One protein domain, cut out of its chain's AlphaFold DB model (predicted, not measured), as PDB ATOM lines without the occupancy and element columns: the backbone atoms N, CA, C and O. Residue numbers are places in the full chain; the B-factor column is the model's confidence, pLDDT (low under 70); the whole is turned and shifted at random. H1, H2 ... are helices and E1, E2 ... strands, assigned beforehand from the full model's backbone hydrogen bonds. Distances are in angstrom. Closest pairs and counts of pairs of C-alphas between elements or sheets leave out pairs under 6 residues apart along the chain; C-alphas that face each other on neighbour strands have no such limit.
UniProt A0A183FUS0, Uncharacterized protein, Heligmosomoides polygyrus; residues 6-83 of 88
ATOM      1  N   VAL A   6     217.102 175.444 149.865       95.19
ATOM      2  CA  VAL A   6     216.909 175.829 151.270       95.19
ATOM      3  C   VAL A   6     216.831 177.345 151.337       95.19
ATOM      4  O   VAL A   6     217.633 178.016 150.696       95.19
ATOM      5  N   TYR A   7     215.870 177.868 152.092       94.62
ATOM      6  CA  TYR A   7     215.569 179.294 152.175       94.62
ATOM      7  C   TYR A   7     215.870 179.820 153.578       94.62
ATOM      8  O   TYR A   7     215.462 179.216 154.567       94.62
ATOM      9  N   CYS A   8     216.556 180.957 153.642       91.88
ATOM     10  CA  CYS A   8     216.809 181.726 154.851       91.88
ATOM     11  C   CYS A   8     216.048 183.049 154.734       91.88
ATOM     12  O   CYS A   8     216.259 183.772 153.759       91.88
ATOM     13  N   GLY A   9     215.154 183.335 155.683       92.25
ATOM     14  CA  GLY A   9     214.499 184.643 155.771       92.25
ATOM     15  C   GLY A   9     215.527 185.716 156.109       92.25
ATOM     16  O   GLY A   9     216.470 185.441 156.856       92.25
ATOM     17  N   LEU A  10     215.391 186.889 155.496       91.12
ATOM     18  CA  LEU A  10     216.303 188.011 155.709       91.12
ATOM     19  C   LEU A  10     215.718 189.063 156.646       91.12
ATOM     20  O   LEU A  10     216.464 189.952 157.047       91.12
ATOM     21  N   ASN A  11     214.435 188.939 157.017       87.50
ATOM     22  CA  ASN A  11     213.738 189.907 157.864       87.50
ATOM     23  C   ASN A  11     213.856 191.324 157.296       87.50
ATOM     24  O   ASN A  11     214.004 192.304 158.022       87.50
ATOM     25  N   CYS A  12     213.795 191.409 155.972       85.06
ATOM     26  CA  CYS A  12     213.752 192.649 155.223       85.06
ATOM     27  C   CYS A  12     212.320 192.886 154.766       85.06
ATOM     28  O   CYS A  12     212.054 193.200 153.601       85.06
ATOM     29  N   ASP A  13     211.406 192.691 155.716       78.25
ATOM     30  CA  ASP A  13     210.008 193.045 155.588       78.25
ATOM     31  C   ASP A  13     209.933 194.519 155.168       78.25
ATOM     32  O   ASP A  13     210.712 195.350 155.628       78.25
ATOM     33  N   GLU A  14     209.053 194.829 154.215       72.88
ATOM     34  CA  GLU A  14     208.845 196.190 153.674       72.88
ATOM     35  C   GLU A  14     209.973 196.741 152.784       72.88
ATOM     36  O   GLU A  14     209.766 197.719 152.065       72.88
ATOM     37  N   SER A  15     211.124 196.068 152.702       79.62
ATOM     38  CA  SER A  15     212.182 196.429 151.759       79.62
ATOM     39  C   SER A  15     211.741 196.183 150.310       79.62
ATOM     40  O   SER A  15     211.323 195.089 149.902       79.62
ATOM     41  N   GLU A  16     211.842 197.217 149.483       77.94
ATOM     42  CA  GLU A  16     211.520 197.131 148.059       77.94
ATOM     43  C   GLU A  16     212.639 196.456 147.267       77.94
ATOM     44  O   GLU A  16     212.353 195.658 146.373       77.94
ATOM     45  N   GLU A  17     213.895 196.699 147.649       84.00
ATOM     46  CA  GLU A  17     215.083 196.131 147.015       84.00
ATOM     47  C   GLU A  17     216.022 195.502 148.053       84.00
ATOM     48  O   GLU A  17     216.352 196.098 149.072       84.00
ATOM     49  N   THR A  18     216.530 194.304 147.769       89.62
ATOM     50  CA  THR A  18     217.555 193.649 148.592       89.62
ATOM     51  C   THR A  18     218.729 193.227 147.721       89.62
ATOM     52  O   THR A  18     218.548 192.753 146.599       89.62
ATOM     53  N   THR A  19     219.949 193.396 148.231       92.38
ATOM     54  CA  THR A  19     221.185 193.100 147.496       92.38
ATOM     55  C   THR A  19     222.182 192.327 148.351       92.38
ATOM     56  O   THR A  19     222.316 192.553 149.551       92.38
ATOM     57  N   ILE A  20     222.915 191.405 147.723       94.00
ATOM     58  CA  ILE A  20     224.052 190.731 148.358       94.00
ATOM     59  C   ILE A  20     225.276 191.625 148.156       94.00
ATOM     60  O   ILE A  20     225.778 191.748 147.043       94.00
ATOM     61  N   VAL A  21     225.749 192.244 149.236       93.81
ATOM     62  CA  VAL A  21     226.897 193.163 149.243       93.81
ATOM     63  C   VAL A  21     228.205 192.391 149.135       93.81
ATOM     64  O   VAL A  21     229.100 192.762 148.379       93.81
ATOM     65  N   SER A  22     228.340 191.312 149.907       93.75
ATOM     66  CA  SER A  22     229.555 190.502 149.899       93.75
ATOM     67  C   SER A  22     229.305 189.059 150.336       93.75
ATOM     68  O   SER A  22     228.313 188.738 150.992       93.75
ATOM     69  N   LYS A  23     230.232 188.174 149.953       94.44
ATOM     70  CA  LYS A  23     230.276 186.756 150.332       94.44
ATOM     71  C   LYS A  23     231.628 186.468 150.982       94.44
ATOM     72  O   LYS A  23     232.657 186.825 150.408       94.44
ATOM     73  N   LYS A  24     231.641 185.791 152.133       95.00
ATOM     74  CA  LYS A  24     232.862 185.344 152.820       95.00
ATOM     75  C   LYS A  24     232.802 183.841 153.135       95.00
ATOM     76  O   LYS A  24     231.842 183.425 153.772       95.00
ATOM     77  N   PRO A  25     233.804 183.038 152.736       93.75
ATOM     78  CA  PRO A  25     234.953 183.419 151.917       93.75
ATOM     79  C   PRO A  25     234.533 183.817 150.496       93.75
ATOM     80  O   PRO A  25     233.595 183.262 149.920       93.75
ATOM     81  N   GLN A  26     235.229 184.802 149.929       88.06
ATOM     82  CA  GLN A  26     234.908 185.327 148.599       88.06
ATOM     83  C   GLN A  26     235.180 184.274 147.521       88.06
ATOM     84  O   GLN A  26     234.358 184.056 146.622       88.06
ATOM     85  N   TRP A  27     236.280 183.536 147.685       87.00
ATOM     86  CA  TRP A  27     236.655 182.434 146.817       87.00
ATOM     87  C   TRP A  27     236.113 181.102 147.350       87.00
ATOM     88  O   TRP A  27     236.766 180.382 148.095       87.00
ATOM     89  N   ASN A  28     234.872 180.791 146.980       90.06
ATOM     90  CA  ASN A  28     234.250 179.488 147.208       90.06
ATOM     91  C   ASN A  28     233.578 179.058 145.901       90.06
ATOM     92  O   ASN A  28     232.642 179.726 145.453       90.06
ATOM     93  N   HIS A  29     234.087 177.986 145.290       89.62
ATOM     94  CA  HIS A  29     233.613 177.468 144.003       89.62
ATOM     95  C   HIS A  29     232.315 176.663 144.109       89.62
ATOM     96  O   HIS A  29     231.612 176.509 143.114       89.62
ATOM     97  N   HIS A  30     231.979 176.178 145.304       93.56
ATOM     98  CA  HIS A  30     230.739 175.450 145.560       93.56
ATOM     99  C   HIS A  30     229.520 176.380 145.599       93.56
ATOM    100  O   HIS A  30     228.407 175.931 145.335       93.56
ATOM    101  N   CYS A  31     229.731 177.668 145.886       94.00
ATOM    102  CA  CYS A  31     228.693 178.690 145.939       94.00
ATOM    103  C   CYS A  31     228.917 179.798 144.898       94.00
ATOM    104  O   CYS A  31     229.629 180.783 145.135       94.00
ATOM    105  N   SER A  32     228.238 179.656 143.764       93.50
ATOM    106  CA  SER A  32     228.124 180.637 142.683       93.50
ATOM    107  C   SER A  32     226.765 181.350 142.702       93.50
ATOM    108  O   SER A  32     225.718 180.698 142.825       93.50
ATOM    109  N   ALA A  33     226.793 182.683 142.584       92.44
ATOM    110  CA  ALA A  33     225.598 183.529 142.556       92.44
ATOM    111  C   ALA A  33     224.698 183.149 141.373       92.44
ATOM    112  O   ALA A  33     225.202 182.748 140.329       92.44
ATOM    113  N   TYR A  34     223.381 183.280 141.525       93.06
ATOM    114  CA  TYR A  34     222.340 182.917 140.548       93.06
ATOM    115  C   TYR A  34     222.198 181.414 140.255       93.06
ATOM    116  O   TYR A  34     221.096 180.961 139.954       93.06
ATOM    117  N   PHE A  35     223.267 180.625 140.390       93.44
ATOM    118  CA  PHE A  35     223.247 179.181 140.139       93.44
ATOM    119  C   PHE A  35     222.933 178.371 141.396       93.44
ATOM    120  O   PHE A  35     222.085 177.481 141.386       93.44
ATOM    121  N   THR A  36     223.636 178.684 142.482       94.75
ATOM    122  CA  THR A  36     223.592 177.901 143.730       94.75
ATOM    123  C   THR A  36     223.136 178.709 144.929       94.75
ATOM    124  O   THR A  36     222.784 178.125 145.947       94.75
ATOM    125  N   TYR A  37     223.119 180.036 144.815       95.69
ATOM    126  CA  TYR A  37     222.438 180.906 145.756       95.69
ATOM    127  C   TYR A  37     221.947 182.168 145.058       95.69
ATOM    128  O   TYR A  37     222.589 182.641 144.117       95.69
ATOM    129  N   ASN A  38     220.838 182.732 145.522       95.62
ATOM    130  CA  ASN A  38     220.406 184.075 145.150       95.62
ATOM    131  C   ASN A  38     219.343 184.586 146.132       95.62
ATOM    132  O   ASN A  38     218.909 183.864 147.027       95.62
ATOM    133  N   LEU A  39     218.907 185.822 145.926       94.75
ATOM    134  CA  LEU A  39     217.737 186.391 146.572       94.75
ATOM    135  C   LEU A  39     216.465 186.026 145.800       94.75
ATOM    136  O   LEU A  39     216.454 185.967 144.569       94.75
ATOM    137  N   GLU A  40     215.386 185.774 146.527       93.00
ATOM    138  CA  GLU A  40     214.049 185.556 145.983       93.00
ATOM    139  C   GLU A  40     213.043 186.278 146.879       93.00
ATOM    140  O   GLU A  40     212.975 186.025 148.084       93.00
ATOM    141  N   ARG A  41     212.256 187.182 146.290       88.75
ATOM    142  CA  ARG A  41     211.168 187.852 147.002       88.75
ATOM    143  C   ARG A  41     209.998 186.886 147.145       88.75
ATOM    144  O   ARG A  41     209.522 186.339 146.148       88.75
ATOM    145  N   ARG A  42     209.504 186.694 148.368       87.81
ATOM    146  CA  ARG A  42     208.311 185.881 148.636       87.81
ATOM    147  C   ARG A  42     207.359 186.645 149.539       87.81
ATOM    148  O   ARG A  42     207.636 186.875 150.710       87.81
ATOM    149  N   ARG A  43     206.183 186.975 149.000       81.56
ATOM    150  CA  ARG A  43     205.166 187.792 149.678       81.56
ATOM    151  C   ARG A  43     205.748 189.137 150.139       81.56
ATOM    152  O   ARG A  43     205.901 190.026 149.306       81.56
ATOM    153  N   ARG A  44     206.030 189.278 151.438       81.00
ATOM    154  CA  ARG A  44     206.461 190.523 152.091       81.00
ATOM    155  C   ARG A  44     207.946 190.563 152.445       81.00
ATOM    156  O   ARG A  44     208.439 191.661 152.654       81.00
ATOM    157  N   ASP A  45     208.628 189.419 152.429       86.56
ATOM    158  CA  ASP A  45     210.036 189.320 152.814       86.56
ATOM    159  C   ASP A  45     210.904 188.834 151.645       86.56
ATOM    160  O   ASP A  45     210.437 188.274 150.635       86.56
ATOM    161  N   TRP A  46     212.198 189.039 151.809       92.06
ATOM    162  CA  TRP A  46     213.249 188.531 150.959       92.06
ATOM    163  C   TRP A  46     213.887 187.301 151.579       92.06
ATOM    164  O   TRP A  46     214.154 187.225 152.774       92.06
ATOM    165  N   TYR A  47     214.178 186.328 150.725       94.56
ATOM    166  CA  TYR A  47     214.827 185.101 151.143       94.56
ATOM    167  C   TYR A  47     216.121 184.915 150.379       94.56
ATOM    168  O   TYR A  47     216.146 184.980 149.149       94.56
ATOM    169  N   LEU A  48     217.188 184.600 151.104       95.62
ATOM    170  CA  LEU A  48     218.388 184.035 150.514       95.62
ATOM    171  C   LEU A  48     218.174 182.531 150.367       95.62
ATOM    172  O   LEU A  48     218.026 181.820 151.362       95.62
ATOM    173  N   TRP A  49     218.178 182.030 149.137       96.00
ATOM    174  CA  TRP A  49     218.135 180.595 148.892       96.00
ATOM    175  C   TRP A  49     219.505 180.038 148.551       96.00
ATOM    176  O   TRP A  49     220.325 180.723 147.944       96.00
ATOM    177  N   ARG A  50     219.739 178.776 148.921       96.19
ATOM    178  CA  ARG A  50     220.927 177.983 148.574       96.19
ATOM    179  C   ARG A  50     220.506 176.626 148.013       96.19
ATOM    180  O   ARG A  50     219.475 176.090 148.417       96.19
ATOM    181  N   SER A  51     221.285 176.055 147.100       96.19
ATOM    182  CA  SER A  51     221.022 174.743 146.495       96.19
ATOM    183  C   SER A  51     222.290 173.899 146.340       96.19
ATOM    184  O   SER A  51     223.411 174.408 146.355       96.19
ATOM    185  N   GLY A  52     222.111 172.584 146.185       94.31
ATOM    186  CA  GLY A  52     223.209 171.645 145.929       94.31
ATOM    187  C   GLY A  52     224.258 171.616 147.044       94.31
ATOM    188  O   GLY A  52     223.929 171.750 148.223       94.31
ATOM    189  N   THR A  53     225.532 171.467 146.670       93.69
ATOM    190  CA  THR A  53     226.663 171.456 147.619       93.69
ATOM    191  C   THR A  53     226.764 172.754 148.407       93.69
ATOM    192  O   THR A  53     227.192 172.731 149.556       93.69
ATOM    193  N   CYS A  54     226.291 173.868 147.832       94.69
ATOM    194  CA  CYS A  54     226.308 175.154 148.505       94.69
ATOM    195  C   CYS A  54     225.526 175.125 149.820       94.69
ATOM    196  O   CYS A  54     225.886 175.880 150.701       94.69
ATOM    197  N   ILE A  55     224.518 174.268 150.015       94.94
ATOM    198  CA  ILE A  55     223.745 174.213 151.273       94.94
ATOM    199  C   ILE A  55     224.641 173.932 152.494       94.94
ATOM    200  O   ILE A  55     224.433 174.535 153.543       94.94
ATOM    201  N   ASN A  56     225.656 173.076 152.342       94.31
ATOM    202  CA  ASN A  56     226.502 172.611 153.448       94.31
ATOM    203  C   ASN A  56     227.771 173.456 153.651       94.31
ATOM    204  O   ASN A  56     228.532 173.223 154.586       94.31
ATOM    205  N   GLU A  57     228.020 174.432 152.778       94.69
ATOM    206  CA  GLU A  57     229.203 175.283 152.867       94.69
ATOM    207  C   GLU A  57     229.069 176.307 154.003       94.69
ATOM    208  O   GLU A  57     228.026 176.955 154.165       94.69
ATOM    209  N   THR A  58     230.150 176.525 154.750       94.25
ATOM    210  CA  THR A  58     230.198 177.571 155.784       94.25
ATOM    211  C   THR A  58     230.532 178.910 155.129       94.25
ATOM    212  O   THR A  58     231.693 179.215 154.862       94.25
ATOM    213  N   ILE A  59     229.494 179.692 154.814       93.69
ATOM    214  CA  ILE A  59     229.605 180.982 154.123       93.69
ATOM    215  C   ILE A  59     228.759 182.025 154.838       93.69
ATOM    216  O   ILE A  59     227.600 181.776 155.165       93.69
ATOM    217  N   SER A  60     229.327 183.212 155.007       94.75
ATOM    218  CA  SER A  60     228.619 184.404 155.455       94.75
ATOM    219  C   SER A  60     228.268 185.282 154.258       94.75
ATOM    220  O   SER A  60     229.122 185.584 153.419       94.75
ATOM    221  N   PHE A  61     227.017 185.721 154.204       94.94
ATOM    222  CA  PHE A  61     226.538 186.697 153.236       94.94
ATOM    223  C   PHE A  61     226.282 188.009 153.959       94.94
ATOM    224  O   PHE A  61     225.597 188.032 154.977       94.94
ATOM    225  N   GLN A  62     226.835 189.097 153.436       94.69
ATOM    226  CA  GLN A  62     226.440 190.433 153.844       94.69
ATOM    227  C   GLN A  62     225.339 190.892 152.899       94.69
ATOM    228  O   GLN A  62     225.549 190.951 151.687       94.69
ATOM    229  N   VAL A  63     224.174 191.195 153.456       93.62
ATOM    230  CA  VAL A  63     222.988 191.600 152.706       93.62
ATOM    231  C   VAL A  63     222.619 193.021 153.110       93.62
ATOM    232  O   VAL A  63     222.726 193.375 154.281       93.62
ATOM    233  N   SER A  64     222.233 193.833 152.131       91.12
ATOM    234  CA  SER A  64     221.693 195.171 152.341       91.12
ATOM    235  C   SER A  64     220.242 195.201 151.893       91.12
ATOM    236  O   SER A  64     219.925 194.747 150.788       91.12
ATOM    237  N   CYS A  65     219.390 195.741 152.755       89.62
ATOM    238  CA  CYS A  65     217.966 195.902 152.524       89.62
ATOM    239  C   CYS A  65     217.673 197.390 152.403       89.62
ATOM    240  O   CYS A  65     218.004 198.171 153.291       89.62
ATOM    241  N   GLY A  66     217.141 197.772 151.249       81.94
ATOM    242  CA  GLY A  66     216.875 199.151 150.886       81.94
ATOM    243  C   GLY A  66     215.414 199.371 150.527       81.94
ATOM    244  O   GLY A  66     214.669 198.450 150.171       81.94
ATOM    245  N   THR A  67     215.010 200.623 150.623       68.56
ATOM    246  CA  THR A  67     213.757 201.157 150.088       68.56
ATOM    247  C   THR A  67     214.091 201.946 148.812       68.56
ATOM    248  O   THR A  67     215.275 202.119 148.514       68.56
ATOM    249  N   HIS A  68     213.101 202.314 147.993       61.75
ATOM    250  CA  HIS A  68     213.271 202.902 146.654       61.75
ATOM    251  C   HIS A  68     214.465 203.856 146.490       61.75
ATOM    252  O   HIS A  68     214.850 204.603 147.388       61.75
ATOM    253  N   ARG A  69     214.967 203.930 145.251       58.62
ATOM    254  CA  ARG A  69     216.102 204.772 144.821       58.62
ATOM    255  C   ARG A  69     215.984 206.270 145.138       58.62
ATOM    256  O   ARG A  69     216.979 206.974 144.977       58.62
ATOM    257  N   ASP A  70     214.814 206.758 145.556       64.88
ATOM    258  CA  ASP A  70     214.640 208.119 146.062       64.88
ATOM    259  C   ASP A  70     214.332 208.111 147.572       64.88
ATOM    260  O   ASP A  70     213.174 207.944 147.973       64.88
ATOM    261  N   PRO A  71     215.349 208.357 148.420       66.25
ATOM    262  CA  PRO A  71     215.168 208.499 149.860       66.25
ATOM    263  C   PRO A  71     214.106 209.543 150.224       66.25
ATOM    264  O   PRO A  71     213.438 209.403 151.241       66.25
ATOM    265  N   ARG A  72     213.908 210.580 149.396       69.25
ATOM    266  CA  ARG A  72     212.941 211.654 149.672       69.25
ATOM    267  C   ARG A  72     211.509 211.139 149.630       69.25
ATOM    268  O   ARG A  72     210.721 211.507 150.491       69.25
ATOM    269  N   VAL A  73     211.183 210.282 148.659       71.06
ATOM    270  CA  VAL A  73     209.846 209.678 148.538       71.06
ATOM    271  C   VAL A  73     209.598 208.706 149.684       71.06
ATOM    272  O   VAL A  73     208.506 208.690 150.246       71.06
ATOM    273  N   PHE A  74     210.614 207.926 150.062       69.00
ATOM    274  CA  PHE A  74     210.508 207.025 151.204       69.00
ATOM    275  C   PHE A  74     210.222 207.790 152.500       69.00
ATOM    276  O   PHE A  74     209.256 207.465 153.183       69.00
ATOM    277  N   TYR A  75     210.998 208.830 152.810       71.38
ATOM    278  CA  TYR A  75     210.786 209.622 154.022       71.38
ATOM    279  C   TYR A  75     209.465 210.399 154.000       71.38
ATOM    280  O   TYR A  75     208.787 210.443 155.018       71.38
ATOM    281  N   TYR A  76     209.054 210.929 152.844       75.88
ATOM    282  CA  TYR A  76     207.755 211.592 152.686       75.88
ATOM    283  C   TYR A  76     206.570 210.649 152.941       75.88
ATOM    284  O   TYR A  76     205.580 211.038 153.547       75.88
ATOM    285  N   ASN A  77     206.657 209.391 152.499       75.44
ATOM    286  CA  ASN A  77     205.581 208.418 152.714       75.44
ATOM    287  C   ASN A  77     205.615 207.768 154.107       75.44
ATOM    288  O   ASN A  77     204.654 207.103 154.488       75.44
ATOM    289  N   ASN A  78     206.711 207.931 154.851       71.88
ATOM    290  CA  ASN A  78     206.933 207.290 156.144       71.88
ATOM    291  C   ASN A  78     207.342 208.317 157.211       71.88
ATOM    292  O   ASN A  78     208.283 208.090 157.967       71.88
ATOM    293  N   GLU A  79     206.630 209.447 157.277       74.56
ATOM    294  CA  GLU A  79     206.876 210.499 158.280       74.56
ATOM    295  C   GLU A  79     206.797 209.963 159.721       74.56
ATOM    296  O   GLU A  79     207.558 210.400 160.580       74.56
ATOM    297  N   HIS A  80     205.974 208.932 159.946       75.62
ATOM    298  CA  HIS A  80     205.824 208.239 161.229       75.62
ATOM    299  C   HIS A  80     207.125 207.614 161.771       75.62
ATOM    300  O   HIS A  80     207.230 207.380 162.967       75.62
ATOM    301  N   LEU A  81     208.140 207.364 160.929       71.31
ATOM    302  CA  LEU A  81     209.455 206.870 161.374       71.31
ATOM    303  C   LEU A  81     210.277 207.931 162.126       71.31
ATOM    304  O   LEU A  81     211.312 207.608 162.707       71.31
ATOM    305  N   PHE A  82     209.852 209.195 162.074       71.81
ATOM    306  CA  PHE A  82     210.504 210.331 162.728       71.81
ATOM    307  C   PHE A  82     209.692 210.899 163.890       71.81
ATOM    308  O   PHE A  82     210.102 211.890 164.499       71.81
ATOM    309  N   GLU A  83     208.542 210.301 164.191       75.81
ATOM    310  CA  GLU A  83     207.785 210.631 165.386       75.81
ATOM    311  C   GLU A  83     208.555 210.078 166.590       75.81
ATOM    312  O   GLU A  83     208.830 208.883 166.684       75.81
TER     313      GLU A  83
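AT A GLANCE: This is residues 6 to 83 of the 88 residues of an uncharacterized protein of Heligmosomoides polygyrus (UniProt A0A183FUS0). Two small antiparallel sheets, E1-E4-E3 and E2-E5, sit face to face as a loose sandwich, with the short helix H1 at one end and a tail holding H2 and H3 beyond the other. Of this tail, residues 76 to 83 stick out. The 78 printed residues include five named strands and three named helices, in the order E1 E2 E3 E4 H1 E5 H2 H3, of mixed class. The whole is loose, with a radius of gyration of the C-alphas of 15.0 A, and elongated, spanning 46 by 24 by 19 A.

IN THESE COORDINATES: The larger sheet has E1, residues 6 to 9, from C-alpha 6 at (216.909, 175.829, 151.270); E4, residues 45 to 51, 19.3 A long; and E3, residues 37 to 42, 15.3 A. The other has E2, residues 17 to 24, 21.6 A, and E5, residues 60 to 66, 19.4 A. H1 is residues 52 to 56, H2 71 to 77, and H3 79 to 82, ending with C-alpha 82 at (210.504, 210.331, 162.728).

HOW THE PARTS SIT: E4 is the inner strand, antiparallel to E1 at 154 degrees, with N 8 and O 48 2.8 A apart. E3 and E4 form a hairpin, with N 40 and O 47 2.8 A apart. E2 and E5 are antiparallel at 159 degrees, with N 21 and O 62 2.8 A apart. The sheets' best planes are 14 degrees apart; the closest C-alphas of E2 and E3, those of Thr 18 and Leu 39, are 7.5 A apart. H1 only grazes the larger sheet. H2 and H3 are close but not clearly touching, with Tyr 75 and Leu 81 the closest C-alphas at 8.0 A. Every O i to N i+4 pair of H2 is within hydrogen-bond range; H1 has 0 of 1, but 2 of 2 O i to N i+3 pairs, and H3 is too short for an O i to N i+4 pair.

THE WHOLE: The C-alphas of His 29 and Glu 83, the two farthest apart, are 47.2 A apart. The printed part has no cut, and the link E2 to E3, 12 residues, is long. Mean pLDDT of the printed part is 86.5; residues 67 to 72 and 74 are under 70.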